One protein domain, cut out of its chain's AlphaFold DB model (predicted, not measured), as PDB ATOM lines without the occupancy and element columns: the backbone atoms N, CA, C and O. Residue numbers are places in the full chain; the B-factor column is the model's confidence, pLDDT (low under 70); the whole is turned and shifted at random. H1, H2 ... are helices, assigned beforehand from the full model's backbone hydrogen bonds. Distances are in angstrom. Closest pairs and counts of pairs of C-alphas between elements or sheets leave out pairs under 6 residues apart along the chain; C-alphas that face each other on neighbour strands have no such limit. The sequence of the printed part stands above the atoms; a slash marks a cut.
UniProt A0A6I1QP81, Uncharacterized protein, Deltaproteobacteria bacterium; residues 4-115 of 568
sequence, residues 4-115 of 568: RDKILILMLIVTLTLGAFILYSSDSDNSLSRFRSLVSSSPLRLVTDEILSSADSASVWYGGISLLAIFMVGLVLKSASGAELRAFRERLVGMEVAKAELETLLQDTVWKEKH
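Overview. This is residues 4 to 115 of the 568 residues of an uncharacterized protein of Deltaproteobacteria bacterium (UniProt A0A6I1QP81). One very long helix, H4, makes the length of this model; at its beginning H1, H2 and H3 gather with its first part into a small head, and residues 81 to 115 of H4 stick out from that head as a bare arm. Within the head, H1 runs alongside the early part of H4 in the opposite direction, while the short H2 and H3 fold the chain across from the one to the other. The printed part has 112 residues with four named helices, in the order H1, H2, H3, H4, and no named strand; the class is all helix. The whole is extended, with a radius of gyration of the C-alphas of 26.1 A and spans of 89 by 28 by 19 A.

Arrangement. Start with H1, residues 4 to 24, and follow it into H2, residues 29 to 40. Residues 19 to 23 of H1 touch residues 31 to 35 of H2, and the closest C-alphas, those of Leu 23 and Leu 32, are 7.4 A apart. H1 and H2 form a helical hairpin, running opposite ways at a shallow tilt of 19 degrees. Next comes H3, residues 43 to 52, close but not clearly touching H2: their closest C-alphas, those of Leu 38 and Leu 46, are 8.0 A apart. H2 and H3 run opposite ways at a steep tilt of 54 degrees. Go on to H4, residues 57 to 115, which touches H3 with residues 59 to 66 alone; the closest C-alphas, those of Ile 51 and Gly 63, are 6.7 A apart. H3 and H4 form a second helical hairpin, running opposite ways at a steep tilt of 42 degrees. H1 and H4 are near each other, with 13 pairs of C-alphas within 10 A but no pair within 8 A. H1 is apart from H3, and H2 from H4. Every O i to N i+4 pair of H1 is within hydrogen-bond range, against 6 of 8 in H2, 53 of 55 in H4 and 2 of 6 in H3, where 2 of 7 O i to N i+3 pairs are within range.

Along the chain. Find C-alpha 4 at (30.730, -24.995, -135.368); from there H1 runs 30.0 A to residue 24. H2, from Asp 29 to Ser 40, measures 17.5 A, and H3, from Pro 43 to Leu 52, 15.5 A. H4 begins with C-alpha 57 at (21.080, -49.688, -106.877) and ends 87.5 A away with C-alpha 115 at (29.202, 26.980, -148.352).

Size, cuts and confidence. The two C-alphas farthest apart, those of Asp 27 and His 115, are 89.1 A apart. Without the stretches that stand free, 63 residues span 32 by 22 by 19 A. The three links are tight, and the printed part has no cut. The mean pLDDT of the printed part is 70.6; look for values under 70 in 55 residues, among them residues 25 to 60 and 73 to 81.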
ATOM      1  N   ARG A   4      31.566 -23.797-135.174       63.53
ATOM      2  CA  ARG A   4      30.730 -24.995-135.368       63.53
ATOM      3  C   ARG A   4      31.555 -26.282-135.473       63.53
ATOM      4  O   ARG A   4      31.236 -27.249-134.795       63.53
ATOM      5  N   ASP A   5      32.640 -26.273-136.247       64.19
ATOM      6  CA  ASP A   5      33.528 -27.429-136.428       64.19
ATOM      7  C   ASP A   5      34.127 -27.876-135.081       64.19
ATOM      8  O   ASP A   5      34.162 -29.066-134.776       64.19
ATOM      9  N   LYS A   6      34.549 -26.917-134.241       69.94
ATOM     10  CA  LYS A   6      35.094 -27.200-132.903       69.94
ATOM     11  C   LYS A   6      34.038 -27.787-131.963       69.94
ATOM     12  O   LYS A   6      34.351 -28.709-131.216       69.94
ATOM     13  N   ILE A   7      32.803 -27.284-132.013       70.38
ATOM     14  CA  ILE A   7      31.679 -27.797-131.209       70.38
ATOM     15  C   ILE A   7      31.314 -29.226-131.636       70.38
ATOM     16  O   ILE A   7      31.118 -30.080-130.777       70.38
ATOM     17  N   LEU A   8      31.282 -29.509-132.943       68.75
ATOM     18  CA  LEU A   8      31.027 -30.853-133.475       68.75
ATOM     19  C   LEU A   8      32.123 -31.849-133.078       68.75
ATOM     20  O   LEU A   8      31.807 -32.954-132.646       68.75
ATOM     21  N   ILE A   9      33.398 -31.455-133.160       73.75
ATOM     22  CA  ILE A   9      34.525 -32.292-132.723       73.75
ATOM     23  C   ILE A   9      34.464 -32.549-131.211       73.75
ATOM     24  O   ILE A   9      34.653 -33.686-130.786       73.75
ATOM     25  N   LEU A  10      34.141 -31.537-130.397       76.12
ATOM     26  CA  LEU A  10      33.996 -31.702-128.948       76.12
ATOM     27  C   LEU A  10      32.836 -32.649-128.595       76.12
ATOM     28  O   LEU A  10      33.026 -33.560-127.794       76.12
ATOM     29  N   MET A  11      31.668 -32.479-129.227       74.31
ATOM     30  CA  MET A  11      30.526 -33.394-129.095       74.31
ATOM     31  C   MET A  11      30.912 -34.832-129.453       74.31
ATOM     32  O   MET A  11      30.661 -35.741-128.669       74.31
ATOM     33  N   LEU A  12      31.568 -35.025-130.602       74.00
ATOM     34  CA  LEU A  12      31.959 -36.342-131.102       74.00
ATOM     35  C   LEU A  12      32.959 -37.040-130.167       74.00
ATOM     36  O   LEU A  12      32.784 -38.223-129.874       74.00
ATOM     37  N   ILE A  13      33.944 -36.304-129.637       75.75
ATOM     38  CA  ILE A  13      34.881 -36.807-128.619       75.75
ATOM     39  C   ILE A  13      34.130 -37.209-127.343       75.75
ATOM     40  O   ILE A  13      34.357 -38.307-126.846       75.75
ATOM     41  N   VAL A  14      33.209 -36.376-126.841       79.94
ATOM     42  CA  VAL A  14      32.431 -36.672-125.621       79.94
ATOM     43  C   VAL A  14      31.510 -37.884-125.804       79.94
ATOM     44  O   VAL A  14      31.415 -38.712-124.900       79.94
ATOM     45  N   THR A  15      30.874 -38.063-126.968       77.88
ATOM     46  CA  THR A  15      30.092 -39.285-127.239       77.88
ATOM     47  C   THR A  15      30.961 -40.531-127.394       77.88
ATOM     48  O   THR A  15      30.543 -41.604-126.965       77.88
ATOM     49  N   LEU A  16      32.170 -40.412-127.955       74.69
ATOM     50  CA  LEU A  16      33.112 -41.532-128.062       74.69
ATOM     51  C   LEU A  16      33.664 -41.950-126.697       74.69
ATOM     52  O   LEU A  16      33.685 -43.143-126.405       74.69
ATOM     53  N   THR A  17      34.068 -41.005-125.844       77.12
ATOM     54  CA  THR A  17      34.571 -41.335-124.501       77.12
ATOM     55  C   THR A  17      33.468 -41.884-123.602       77.12
ATOM     56  O   THR A  17      33.707 -42.867-122.906       77.12
ATOM     57  N   LEU A  18      32.250 -41.333-123.660       76.00
ATOM     58  CA  LEU A  18      31.112 -41.852-122.896       76.00
ATOM     59  C   LEU A  18      30.682 -43.247-123.385       76.00
ATOM     60  O   LEU A  18      30.454 -44.135-122.567       76.00
ATOM     61  N   GLY A  19      30.634 -43.470-124.703       74.44
ATOM     62  CA  GLY A  19      30.333 -44.783-125.283       74.44
ATOM     63  C   GLY A  19      31.388 -45.840-124.943       74.44
ATOM     64  O   GLY A  19      31.037 -46.950-124.548       74.44
ATOM     65  N   ALA A  20      32.677 -45.487-125.016       74.12
ATOM     66  CA  ALA A  20      33.775 -46.363-124.609       74.12
ATOM     67  C   ALA A  20      33.754 -46.666-123.100       74.12
ATOM     68  O   ALA A  20      34.004 -47.799-122.703       74.12
ATOM     69  N   PHE A  21      33.407 -45.685-122.260       75.38
ATOM     70  CA  PHE A  21      33.276 -45.878-120.814       75.38
ATOM     71  C   PHE A  21      32.113 -46.814-120.456       75.38
ATOM     72  O   PHE A  21      32.277 -47.688-119.608       75.38
ATOM     73  N   ILE A  22      30.963 -46.687-121.129       68.75
ATOM     74  CA  ILE A  22      29.812 -47.590-120.948       68.75
ATOM     75  C   ILE A  22      30.155 -49.015-121.408       68.75
ATOM     76  O   ILE A  22      29.862 -49.963-120.684       68.75
ATOM     77  N   LEU A  23      30.833 -49.166-122.554       70.19
ATOM     78  CA  LEU A  23      31.350 -50.453-123.043       70.19
ATOM     79  C   LEU A  23      32.332 -51.109-122.061       70.19
ATOM     80  O   LEU A  23      32.249 -52.307-121.824       70.19
ATOM     81  N   TYR A  24      33.249 -50.333-121.478       74.69
ATOM     82  CA  TYR A  24      34.238 -50.838-120.520       74.69
ATOM     83  C   TYR A  24      33.631 -51.187-119.150       74.69
ATOM     84  O   TYR A  24      34.173 -52.021-118.430       74.69
ATOM     85  N   SER A  25      32.512 -50.557-118.780       67.50
ATOM     86  CA  SER A  25      31.903 -50.686-117.447       67.50
ATOM     87  C   SER A  25      30.722 -51.663-117.383       67.50
ATOM     88  O   SER A  25      30.076 -51.750-116.339       67.50
ATOM     89  N   SER A  26      30.384 -52.364-118.473       59.62
ATOM     90  CA  SER A  26      29.183 -53.205-118.530       59.62
ATOM     91  C   SER A  26      29.426 -54.581-119.144       59.62
ATOM     92  O   SER A  26      29.471 -54.748-120.360       59.62
ATOM     93  N   ASP A  27      29.463 -55.584-118.271       56.88
ATOM     94  CA  ASP A  27      29.624 -57.008-118.586       56.88
ATOM     95  C   ASP A  27      28.304 -57.661-119.075       56.88
ATOM     96  O   ASP A  27      27.931 -58.757-118.665       56.88
ATOM     97  N   SER A  28      27.504 -56.941-119.879       59.12
ATOM     98  CA  SER A  28      26.214 -57.443-120.384       59.12
ATOM     99  C   SER A  28      25.764 -56.772-121.688       59.12
ATOM    100  O   SER A  28      25.677 -55.545-121.764       59.12
ATOM    101  N   ASP A  29      25.350 -57.569-122.682       65.06
ATOM    102  CA  ASP A  29      24.852 -57.091-123.990       65.06
ATOM    103  C   ASP A  29      23.663 -56.113-123.893       65.06
ATOM    104  O   ASP A  29      23.405 -55.304-124.790       65.06
ATOM    105  N   ASN A  30      22.920 -56.172-122.784       64.31
ATOM    106  CA  ASN A  30      21.711 -55.383-122.559       64.31
ATOM    107  C   ASN A  30      21.997 -53.885-122.316       64.31
ATOM    108  O   ASN A  30      21.091 -53.060-122.419       64.31
ATOM    109  N   SER A  31      23.241 -53.496-122.015       63.12
ATOM    110  CA  SER A  31      23.626 -52.078-121.936       63.12
ATOM    111  C   SER A  31      23.815 -51.455-123.321       63.12
ATOM    112  O   SER A  31      23.427 -50.304-123.537       63.12
ATOM    113  N   LEU A  32      24.331 -52.221-124.288       63.56
ATOM    114  CA  LEU A  32      24.578 -51.757-125.652       63.56
ATOM    115  C   LEU A  32      23.266 -51.430-126.381       63.56
ATOM    116  O   LEU A  32      23.169 -50.415-127.075       63.56
ATOM    117  N   SER A  33      22.234 -52.261-126.187       65.94
ATOM    118  CA  SER A  33      20.888 -52.021-126.721       65.94
ATOM    119  C   SER A  33      20.263 -50.756-126.115       65.94
ATOM    120  O   SER A  33      19.745 -49.910-126.850       65.94
ATOM    121  N   ARG A  34      20.390 -50.570-124.792       63.66
ATOM    122  CA  ARG A  34      19.917 -49.380-124.068       63.66
ATOM    123  C   ARG A  34      20.638 -48.113-124.520       63.66
ATOM    124  O   ARG A  34      19.963 -47.146-124.855       63.66
ATOM    125  N   PHE A  35      21.969 -48.114-124.629       65.69
ATOM    126  CA  PHE A  35      22.732 -46.962-125.132       65.69
ATOM    127  C   PHE A  35      22.338 -46.596-126.571       65.69
ATOM    128  O   PHE A  35      22.110 -45.426-126.880       65.69
ATOM    129  N   ARG A  36      22.162 -47.593-127.448       65.00
ATOM    130  CA  ARG A  36      21.712 -47.377-128.834       65.00
ATOM    131  C   ARG A  36      20.285 -46.813-128.908       65.00
ATOM    132  O   ARG A  36      20.003 -46.003-129.791       65.00
ATOM    133  N   SER A  37      19.415 -47.173-127.962       62.31
ATOM    134  CA  SER A  37      18.100 -46.539-127.768       62.31
ATOM    135  C   SER A  37      18.227 -45.092-127.265       62.31
ATOM    136  O   SER A  37      17.577 -44.194-127.794       62.31
ATOM    137  N   LEU A  38      19.123 -44.828-126.310       61.88
ATOM    138  CA  LEU A  38      19.357 -43.508-125.701       61.88
ATOM    139  C   LEU A  38      19.904 -42.474-126.710       61.88
ATOM    140  O   LEU A  38      19.599 -41.290-126.614       61.88
ATOM    141  N   VAL A  39      20.665 -42.921-127.715       61.66
ATOM    142  CA  VAL A  39      21.165 -42.074-128.817       61.66
ATOM    143  C   VAL A  39      20.114 -41.842-129.921       61.66
ATOM    144  O   VAL A  39      20.212 -40.863-130.657       61.66
ATOM    145  N   SER A  40      19.106 -42.715-130.053       63.59
ATOM    146  CA  SER A  40      18.096 -42.653-131.129       63.59
ATOM    147  C   SER A  40      16.704 -42.181-130.686       63.59
ATOM    148  O   SER A  40      15.893 -41.796-131.529       63.59
ATOM    149  N   SER A  41      16.426 -42.162-129.382       52.03
ATOM    150  CA  SER A  41      15.183 -41.666-128.781       52.03
ATOM    151  C   SER A  41      15.437 -40.419-127.925       52.03
ATOM    152  O   SER A  41      16.551 -40.161-127.481       52.03
ATOM    153  N   SER A  42      14.414 -39.578-127.741       50.03
ATOM    154  CA  SER A  42      14.584 -38.242-127.150       50.03
ATOM    155  C   SER A  42      15.075 -38.308-125.690       50.03
ATOM    156  O   SER A  42      14.311 -38.762-124.833       50.03
ATOM    157  N   PRO A  43      16.276 -37.788-125.352       57.31
ATOM    158  CA  PRO A  43      16.915 -38.040-124.052       57.31
ATOM    159  C   PRO A  43      16.124 -37.497-122.852       57.31
ATOM    160  O   PRO A  43      16.233 -38.026-121.751       57.31
ATOM    161  N   LEU A  44      15.270 -36.490-123.063       50.91
ATOM    162  CA  LEU A  44      14.399 -35.929-122.025       50.91
ATOM    163  C   LEU A  44      13.329 -36.908-121.500       50.91
ATOM    164  O   LEU A  44      12.846 -36.694-120.395       50.91
ATOM    165  N   ARG A  45      12.953 -37.961-122.248       54.12
ATOM    166  CA  ARG A  45      11.919 -38.921-121.803       54.12
ATOM    167  C   ARG A  45      12.426 -39.931-120.772       54.12
ATOM    168  O   ARG A  45      11.724 -40.215-119.810       54.12
ATOM    169  N   LEU A  46      13.652 -40.431-120.929       53.91
ATOM    170  CA  LEU A  46      14.227 -41.389-119.975       53.91
ATOM    171  C   LEU A  46      14.522 -40.737-118.614       53.91
ATOM    172  O   LEU A  46      14.329 -41.364-117.578       53.91
ATOM    173  N   VAL A  47      14.889 -39.451-118.607       55.16
ATOM    174  CA  VAL A  47      15.096 -38.670-117.373       55.16
ATOM    175  C   VAL A  47      13.816 -38.572-116.529       55.16
ATOM    176  O   VAL A  47      13.908 -38.554-115.306       55.16
ATOM    177  N   THR A  48      12.628 -38.529-117.144       57.38
ATOM    178  CA  THR A  48      11.358 -38.471-116.399       57.38
ATOM    179  C   THR A  48      10.899 -39.822-115.857       57.38
ATOM    180  O   THR A  48      10.395 -39.862-114.737       57.38
ATOM    181  N   ASP A  49      11.093 -40.917-116.596       53.06
ATOM    182  CA  ASP A  49      10.627 -42.243-116.161       53.06
ATOM    183  C   ASP A  49      11.576 -42.870-115.117       53.06
ATOM    184  O   ASP A  49      11.132 -43.420-114.108       53.06
ATOM    185  N   GLU A  50      12.896 -42.751-115.308       52.88
ATOM    186  CA  GLU A  50      13.882 -43.489-114.503       52.88
ATOM    187  C   GLU A  50      14.220 -42.809-113.158       52.88
ATOM    188  O   GLU A  50      14.629 -43.483-112.216       52.88
ATOM    189  N   ILE A  51      13.963 -41.499-113.010       52.56
ATOM    190  CA  ILE A  51      14.110 -40.779-111.725       52.56
ATOM    191  C   ILE A  51      12.944 -41.068-110.758       52.56
ATOM    192  O   ILE A  51      13.118 -40.971-109.543       52.56
ATOM    193  N   LEU A  52      11.764 -41.442-111.266       53.38
ATOM    194  CA  LEU A  52      10.584 -41.741-110.439       53.38
ATOM    195  C   LEU A  52      10.454 -43.231-110.069       53.38
ATOM    196  O   LEU A  52       9.802 -43.555-109.077       53.38
ATOM    197  N   SER A  53      11.105 -44.136-110.807       51.44
ATOM    198  CA  SER A  53      11.083 -45.586-110.560       51.44
ATOM    199  C   SER A  53      12.229 -46.056-109.643       51.44
ATOM    200  O   SER A  53      13.081 -46.854-110.038       51.44
ATOM    201  N   SER A  54      12.260 -45.566-108.400       51.31
ATOM    202  CA  SER A  54      13.291 -45.933-107.415       51.31
ATOM    203  C   SER A  54      13.077 -47.340-106.832       51.31
ATOM    204  O   SER A  54      12.098 -47.573-106.122       51.31
ATOM    205  N   ALA A  55      14.005 -48.263-107.112       50.62
ATOM    206  CA  ALA A  55      14.052 -49.600-106.499       50.62
ATOM    207  C   ALA A  55      15.438 -50.278-106.561       50.62
ATOM    208  O   ALA A  55      15.762 -51.058-105.669       50.62
ATOM    209  N   ASP A  56      16.248 -50.005-107.592       54.41
ATOM    210  CA  ASP A  56      17.501 -50.728-107.858       54.41
ATOM    211  C   ASP A  56      18.745 -49.826-107.725       54.41
ATOM    212  O   ASP A  56      18.780 -48.687-108.187       54.41
ATOM    213  N   SER A  57      19.799 -50.365-107.115       57.66
ATOM    214  CA  SER A  57      21.080 -49.688-106.877       57.66
ATOM    215  C   SER A  57      21.800 -49.248-108.160       57.66
ATOM    216  O   SER A  57      22.556 -48.274-108.142       57.66
ATOM    217  N   ALA A  58      21.534 -49.920-109.286       59.56
ATOM    218  CA  ALA A  58      22.106 -49.568-110.580       59.56
ATOM    219  C   ALA A  58      21.518 -48.269-111.167       59.56
ATOM    220  O   ALA A  58      22.266 -47.467-111.733       59.56
ATOM    221  N   SER A  59      20.208 -48.014-111.026       57.50
ATOM    222  CA  SER A  59      19.572 -46.843-111.663       57.50
ATOM    223  C   SER A  59      20.032 -45.519-111.045       57.50
ATOM    224  O   SER A  59      20.165 -44.524-111.756       57.50
ATOM    225  N   VAL A  60      20.400 -45.522-109.758       65.69
ATOM    226  CA  VAL A  60      20.999 -44.368-109.061       65.69
ATOM    227  C   VAL A  60      22.294 -43.904-109.745       65.69
ATOM    228  O   VAL A  60      22.494 -42.702-109.943       65.69
ATOM    229  N   TRP A  61      23.152 -44.837-110.171       70.38
ATOM    230  CA  TRP A  61      24.389 -44.515-110.894       70.38
ATOM    231  C   TRP A  61      24.112 -43.950-112.292       70.38
ATOM    232  O   TRP A  61      24.691 -42.924-112.660       70.38
ATOM    233  N   TYR A  62      23.194 -44.552-113.054       65.31
ATOM    234  CA  TYR A  62      22.826 -44.043-114.382       65.31
ATOM    235  C   TYR A  62      22.138 -42.668-114.318       65.31
ATOM    236  O   TYR A  62      22.447 -41.795-115.132       65.31
ATOM    237  N   GLY A  63      21.294 -42.421-113.310       71.12
ATOM    238  CA  GLY A  63      20.703 -41.107-113.043       71.12
ATOM    239  C   GLY A  63      21.756 -40.034-112.745       71.12
ATOM    240  O   GLY A  63      21.707 -38.943-113.319       71.12
ATOM    241  N   GLY A  64      22.761 -40.359-111.923       70.81
ATOM    242  CA  GLY A  64      23.894 -39.471-111.637       70.81
ATOM    243  C   GLY A  64      24.718 -39.122-112.882       70.81
ATOM    244  O   GLY A  64      25.006 -37.948-113.126       70.81
ATOM    245  N   ILE A  65      25.039 -40.119-113.713       72.25
ATOM    246  CA  ILE A  65      25.768 -39.927-114.981       72.25
ATOM    247  C   ILE A  65      24.953 -39.065-115.960       72.25
ATOM    248  O   ILE A  65      25.504 -38.159-116.588       72.25
ATOM    249  N   SER A  66      23.640 -39.297-116.059       65.88
ATOM    250  CA  SER A  66      22.738 -38.540-116.938       65.88
ATOM    251  C   SER A  66      22.640 -37.059-116.537       65.88
ATOM    252  O   SER A  66      22.806 -36.171-117.379       65.88
ATOM    253  N   LEU A  67      22.486 -36.765-115.239       70.00
ATOM    254  CA  LEU A  67      22.507 -35.390-114.717       70.00
ATOM    255  C   LEU A  67      23.843 -34.681-114.989       70.00
ATOM    256  O   LEU A  67      23.851 -33.517-115.397       70.00
ATOM    257  N   LEU A  68      24.969 -35.379-114.814       75.38
ATOM    258  CA  LEU A  68      26.301 -34.826-115.073       75.38
ATOM    259  C   LEU A  68      26.503 -34.533-116.571       75.38
ATOM    260  O   LEU A  68      27.016 -33.469-116.924       75.38
ATOM    261  N   ALA A  69      26.021 -35.406-117.461       72.62
ATOM    262  CA  ALA A  69      26.030 -35.171-118.905       72.62
ATOM    263  C   ALA A  69      25.193 -33.938-119.302       72.62
ATOM    264  O   ALA A  69      25.674 -33.089-120.057       72.62
ATOM    265  N   ILE A  70      23.983 -33.782-118.750       70.38
ATOM    266  CA  ILE A  70      23.123 -32.604-118.979       70.38
ATOM    267  C   ILE A  70      23.817 -31.317-118.505       70.38
ATOM    268  O   ILE A  70      23.829 -30.315-119.226       70.38
ATOM    269  N   PHE A  71      24.451 -31.343-117.329       73.94
ATOM    270  CA  PHE A  71      25.197 -30.205-116.788       73.94
ATOM    271  C   PHE A  71      26.395 -29.818-117.674       73.94
ATOM    272  O   PHE A  71      26.590 -28.638-117.976       73.94
ATOM    273  N   MET A  72      27.152 -30.804-118.166       71.81
ATOM    274  CA  MET A  72      28.275 -30.582-119.085       71.81
ATOM    275  C   MET A  72      27.822 -30.023-120.440       71.81
ATOM    276  O   MET A  72      28.432 -29.079-120.940       71.81
ATOM    277  N   VAL A  73      26.717 -30.520-121.011       69.44
ATOM    278  CA  VAL A  73      26.114 -29.943-122.228       69.44
ATOM    279  C   VAL A  73      25.686 -28.489-121.986       69.44
ATOM    280  O   VAL A  73      25.983 -27.617-122.805       69.44
ATOM    281  N   GLY A  74      25.080 -28.191-120.832       69.06
ATOM    282  CA  GLY A  74      24.738 -26.825-120.423       69.06
ATOM    283  C   GLY A  74      25.955 -25.894-120.329       69.06
ATOM    284  O   GLY A  74      25.907 -24.763-120.820       69.06
ATOM    285  N   LEU A  75      27.074 -26.368-119.769       68.88
ATOM    286  CA  LEU A  75      28.339 -25.622-119.721       68.88
ATOM    287  C   LEU A  75      28.956 -25.399-121.111       68.88
ATOM    288  O   LEU A  75      29.467 -24.307-121.379       68.88
ATOM    289  N   VAL A  76      28.882 -26.378-122.016       66.38
ATOM    290  CA  VAL A  76      29.359 -26.233-123.403       66.38
ATOM    291  C   VAL A  76      28.515 -25.206-124.169       66.38
ATOM    292  O   VAL A  76      29.078 -24.309-124.797       66.38
ATOM    293  N   LEU A  77      27.180 -25.235-124.056       60.28
ATOM    294  CA  LEU A  77      26.325 -24.206-124.665       60.28
ATOM    295  C   LEU A  77      26.578 -22.814-124.061       60.28
ATOM    296  O   LEU A  77      26.637 -21.826-124.797       60.28
ATOM    297  N   LYS A  78      26.763 -22.712-122.738       64.62
ATOM    298  CA  LYS A  78      27.005 -21.435-122.043       64.62
ATOM    299  C   LYS A  78      28.373 -20.823-122.369       64.62
ATOM    300  O   LYS A  78      28.489 -19.604-122.473       64.62
ATOM    301  N   SER A  79      29.402 -21.647-122.568       63.28
ATOM    302  CA  SER A  79      30.737 -21.183-122.973       63.28
ATOM    303  C   SER A  79      30.806 -20.809-124.460       63.28
ATOM    304  O   SER A  79      31.378 -19.769-124.786       63.28
ATOM    305  N   ALA A  80      30.158 -21.573-125.348       58.28
ATOM    306  CA  ALA A  80      30.053 -21.234-126.771       58.28
ATOM    307  C   ALA A  80      29.282 -19.918-126.997       58.28
ATOM    308  O   ALA A  80      29.796 -18.991-127.630       58.28
ATOM    309  N   SER A  81      28.086 -19.793-126.411       60.38
ATOM    310  CA  SER A  81      27.269 -18.573-126.514       60.38
ATOM    311  C   SER A  81      27.956 -17.346-125.906       60.38
ATOM    312  O   SER A  81      27.878 -16.264-126.481       60.38
ATOM    313  N   GLY A  82      28.708 -17.495-124.809       71.25
ATOM    314  CA  GLY A  82      29.472 -16.399-124.205       71.25
ATOM    315  C   GLY A  82      30.571 -15.807-125.102       71.25
ATOM    316  O   GLY A  82      30.926 -14.639-124.934       71.25
ATOM    317  N   ALA A  83      31.098 -16.573-126.063       70.44
ATOM    318  CA  ALA A  83      32.050 -16.074-127.056       70.44
ATOM    319  C   ALA A  83      31.338 -15.375-128.226       70.44
ATOM    320  O   ALA A  83      31.693 -14.248-128.578       70.44
ATOM    321  N   GLU A  84      30.302 -16.002-128.793       66.88
ATOM    322  CA  GLU A  84      29.560 -15.442-129.932       66.88
ATOM    323  C   GLU A  84      28.782 -14.170-129.548       66.88
ATOM    324  O   GLU A  84      28.783 -13.202-130.306       66.88
ATOM    325  N   LEU A  85      28.214 -14.104-128.337       63.19
ATOM    326  CA  LEU A  85      27.524 -12.914-127.820       63.19
ATOM    327  C   LEU A  85      28.482 -11.732-127.588       63.19
ATOM    328  O   LEU A  85      28.099 -10.578-127.788       63.19
ATOM    329  N   ARG A  86      29.740 -12.001-127.202       73.62
ATOM    330  CA  ARG A  86      30.773 -10.962-127.056       73.62
ATOM    331  C   ARG A  86      31.188 -10.412-128.423       73.62
ATOM    332  O   ARG A  86      31.139  -9.201-128.616       73.62
ATOM    333  N   ALA A  87      31.459 -11.290-129.391       75.12
ATOM    334  CA  ALA A  87      31.759 -10.894-130.769       75.12
ATOM    335  C   ALA A  87      30.581 -10.166-131.454       75.12
ATOM    336  O   ALA A  87      30.792  -9.269-132.268       75.12
ATOM    337  N   PHE A  88      29.332 -10.514-131.118       67.25
ATOM    338  CA  PHE A  88      28.150  -9.786-131.583       67.25
ATOM    339  C   PHE A  88      28.071  -8.379-130.973       67.25
ATOM    340  O   PHE A  88      27.870  -7.417-131.709       67.25
ATOM    341  N   ARG A  89      28.306  -8.230-129.659       73.25
ATOM    342  CA  ARG A  89      28.378  -6.916-128.993       73.25
ATOM    343  C   ARG A  89      29.489  -6.036-129.579       73.25
ATOM    344  O   ARG A  89      29.239  -4.866-129.838       73.25
ATOM    345  N   GLU A  90      30.677  -6.586-129.820       82.25
ATOM    346  CA  GLU A  90      31.798  -5.864-130.446       82.25
ATOM    347  C   GLU A  90      31.451  -5.389-131.867       82.25
ATOM    348  O   GLU A  90      31.709  -4.237-132.210       82.25
ATOM    349  N   ARG A  91      30.787  -6.229-132.674       78.31
ATOM    350  CA  ARG A  91      30.284  -5.832-134.002       78.31
ATOM    351  C   ARG A  91      29.202  -4.760-133.940       78.31
ATOM    352  O   ARG A  91      29.179  -3.894-134.806       78.31
ATOM    353  N   LEU A  92      28.315  -4.815-132.947       78.62
ATOM    354  CA  LEU A  92      27.225  -3.853-132.797       78.62
ATOM    355  C   LEU A  92      27.773  -2.473-132.401       78.62
ATOM    356  O   LEU A  92      27.447  -1.494-133.061       78.62
ATOM    357  N   VAL A  93      28.718  -2.416-131.453       88.56
ATOM    358  CA  VAL A  93      29.462  -1.186-131.119       88.56
ATOM    359  C   VAL A  93      30.259  -0.668-132.325       88.56
ATOM    360  O   VAL A  93      30.216   0.521-132.622       88.56
ATOM    361  N   GLY A  94      30.941  -1.545-133.072       87.12
ATOM    362  CA  GLY A  94      31.653  -1.150-134.294       87.12
ATOM    363  C   GLY A  94      30.731  -0.572-135.377       87.12
ATOM    364  O   GLY A  94      31.109   0.366-136.072       87.12
ATOM    365  N   MET A  95      29.503  -1.085-135.490       80.38
ATOM    366  CA  MET A  95      28.483  -0.571-136.407       80.38
ATOM    367  C   MET A  95      27.897   0.771-135.937       80.38
ATOM    368  O   MET A  95      27.628   1.634-136.767       80.38
ATOM    369  N   GLU A  96      27.738   0.980-134.627       81.50
ATOM    370  CA  GLU A  96      27.335   2.272-134.051       81.50
ATOM    371  C   GLU A  96      28.411   3.351-134.264       81.50
ATOM    372  O   GLU A  96      28.079   4.464-134.675       81.50
ATOM    373  N   VAL A  97      29.694   3.014-134.079       89.56
ATOM    374  CA  VAL A  97      30.824   3.913-134.381       89.56
ATOM    375  C   VAL A  97      30.877   4.244-135.873       89.56
ATOM    376  O   VAL A  97      30.860   5.420-136.226       89.56
ATOM    377  N   ALA A  98      30.834   3.241-136.757       86.56
ATOM    378  CA  ALA A  98      30.835   3.467-138.204       86.56
ATOM    379  C   ALA A  98      29.621   4.291-138.680       86.56
ATOM    380  O   ALA A  98      29.735   5.084-139.616       86.56
ATOM    381  N   LYS A  99      28.458   4.157-138.023       88.94
ATOM    382  CA  LYS A  99      27.295   5.019-138.274       88.94
ATOM    383  C   LYS A  99      27.575   6.470-137.865       88.94
ATOM    384  O   LYS A  99      27.266   7.369-138.639       88.94
ATOM    385  N   ALA A 100      28.155   6.708-136.687       84.69
ATOM    386  CA  ALA A 100      28.491   8.057-136.222       84.69
ATOM    387  C   ALA A 100      29.564   8.729-137.105       84.69
ATOM    388  O   ALA A 100      29.450   9.910-137.438       84.69
ATOM    389  N   GLU A 101      30.568   7.973-137.555       89.31
ATOM    390  CA  GLU A 101      31.549   8.429-138.546       89.31
ATOM    391  C   GLU A 101      30.866   8.816-139.869       89.31
ATOM    392  O   GLU A 101      31.081   9.914-140.379       89.31
ATOM    393  N   LEU A 102      29.965   7.977-140.391       86.94
ATOM    394  CA  LEU A 102      29.215   8.285-141.613       86.94
ATOM    395  C   LEU A 102      28.292   9.507-141.448       86.94
ATOM    396  O   LEU A 102      28.173  10.317-142.365       86.94
ATOM    397  N   GLU A 103      27.664   9.671-140.282       88.94
ATOM    398  CA  GLU A 103      26.785  10.804-139.972       88.94
ATOM    399  C   GLU A 103      27.570  12.123-139.858       88.94
ATOM    400  O   GLU A 103      27.127  13.147-140.379       88.94
ATOM    401  N   THR A 104      28.777  12.108-139.281       90.25
ATOM    402  CA  THR A 104      29.655  13.296-139.260       90.25
ATOM    403  C   THR A 104      30.222  13.634-140.642       90.25
ATOM    404  O   THR A 104      30.263  14.812-140.999       90.25
ATOM    405  N   LEU A 105      30.562  12.638-141.471       90.44
ATOM    406  CA  LEU A 105      30.938  12.851-142.876       90.44
ATOM    407  C   LEU A 105      29.774  13.409-143.713       90.44
ATOM    408  O   LEU A 105      29.988  14.268-144.574       90.44
ATOM    409  N   LEU A 106      28.535  12.982-143.448       90.88
ATOM    410  CA  LEU A 106      27.340  13.556-144.074       90.88
ATOM    411  C   LEU A 106      27.156  15.027-143.668       90.88
ATOM    412  O   LEU A 106      26.900  15.874-144.519       90.88
ATOM    413  N   GLN A 107      27.331  15.358-142.385       89.38
ATOM    414  CA  GLN A 107      27.240  16.744-141.914       89.38
ATOM    415  C   GLN A 107      28.338  17.634-142.518       89.38
ATOM    416  O   GLN A 107      28.027  18.720-143.004       89.38
ATOM    417  N   ASP A 108      29.592  17.175-142.559       91.69
ATOM    418  CA  ASP A 108      30.713  17.897-143.177       91.69
ATOM    419  C   ASP A 108      30.509  18.118-144.687       91.69
ATOM    420  O   ASP A 108      30.692  19.233-145.181       91.69
ATOM    421  N   THR A 109      30.058  17.099-145.425       90.69
ATOM    422  CA  THR A 109      29.776  17.233-146.865       90.69
ATOM    423  C   THR A 109      28.600  18.171-147.143       90.69
ATOM    424  O   THR A 109      28.726  19.041-148.004       90.69
ATOM    425  N   VAL A 110      27.504  18.095-146.376       91.31
ATOM    426  CA  VAL A 110      26.371  19.036-146.475       91.31
ATOM    427  C   VAL A 110      26.785  20.466-146.105       91.31
ATOM    428  O   VAL A 110      26.359  21.424-146.755       91.31
ATOM    429  N   TRP A 111      27.645  20.645-145.098       90.81
ATOM    430  CA  TRP A 111      28.155  21.958-144.688       90.81
ATOM    431  C   TRP A 111      29.063  22.570-145.765       90.81
ATOM    432  O   TRP A 111      28.870  23.723-146.162       90.81
ATOM    433  N   LYS A 112      29.983  21.774-146.326       91.94
ATOM    434  CA  LYS A 112      30.822  22.153-147.474       91.94
ATOM    435  C   LYS A 112      29.992  22.482-148.711       91.94
ATOM    436  O   LYS A 112      30.262  23.492-149.357       91.94
ATOM    437  N   GLU A 113      28.962  21.696-149.026       88.81
ATOM    438  CA  GLU A 113      28.092  21.985-150.168       88.81
ATOM    439  C   GLU A 113      27.295  23.279-149.955       88.81
ATOM    440  O   GLU A 113      27.221  24.113-150.858       88.81
ATOM    441  N   LYS A 114      26.765  23.508-148.747       90.69
ATOM    442  CA  LYS A 114      26.073  24.754-148.391       90.69
ATOM    443  C   LYS A 114      26.977  25.975-148.569       90.69
ATOM    444  O   LYS A 114      26.541  26.960-149.163       90.69
ATOM    445  N   HIS A 115      28.234  25.904-148.130       89.62
ATOM    446  CA  HIS A 115      29.202  26.980-148.352       89.62
ATOM    447  C   HIS A 115      29.607  27.128-149.824       89.62
ATOM    448  O   HIS A 115      29.717  28.254-150.302       89.62
TER     449      HIS A 115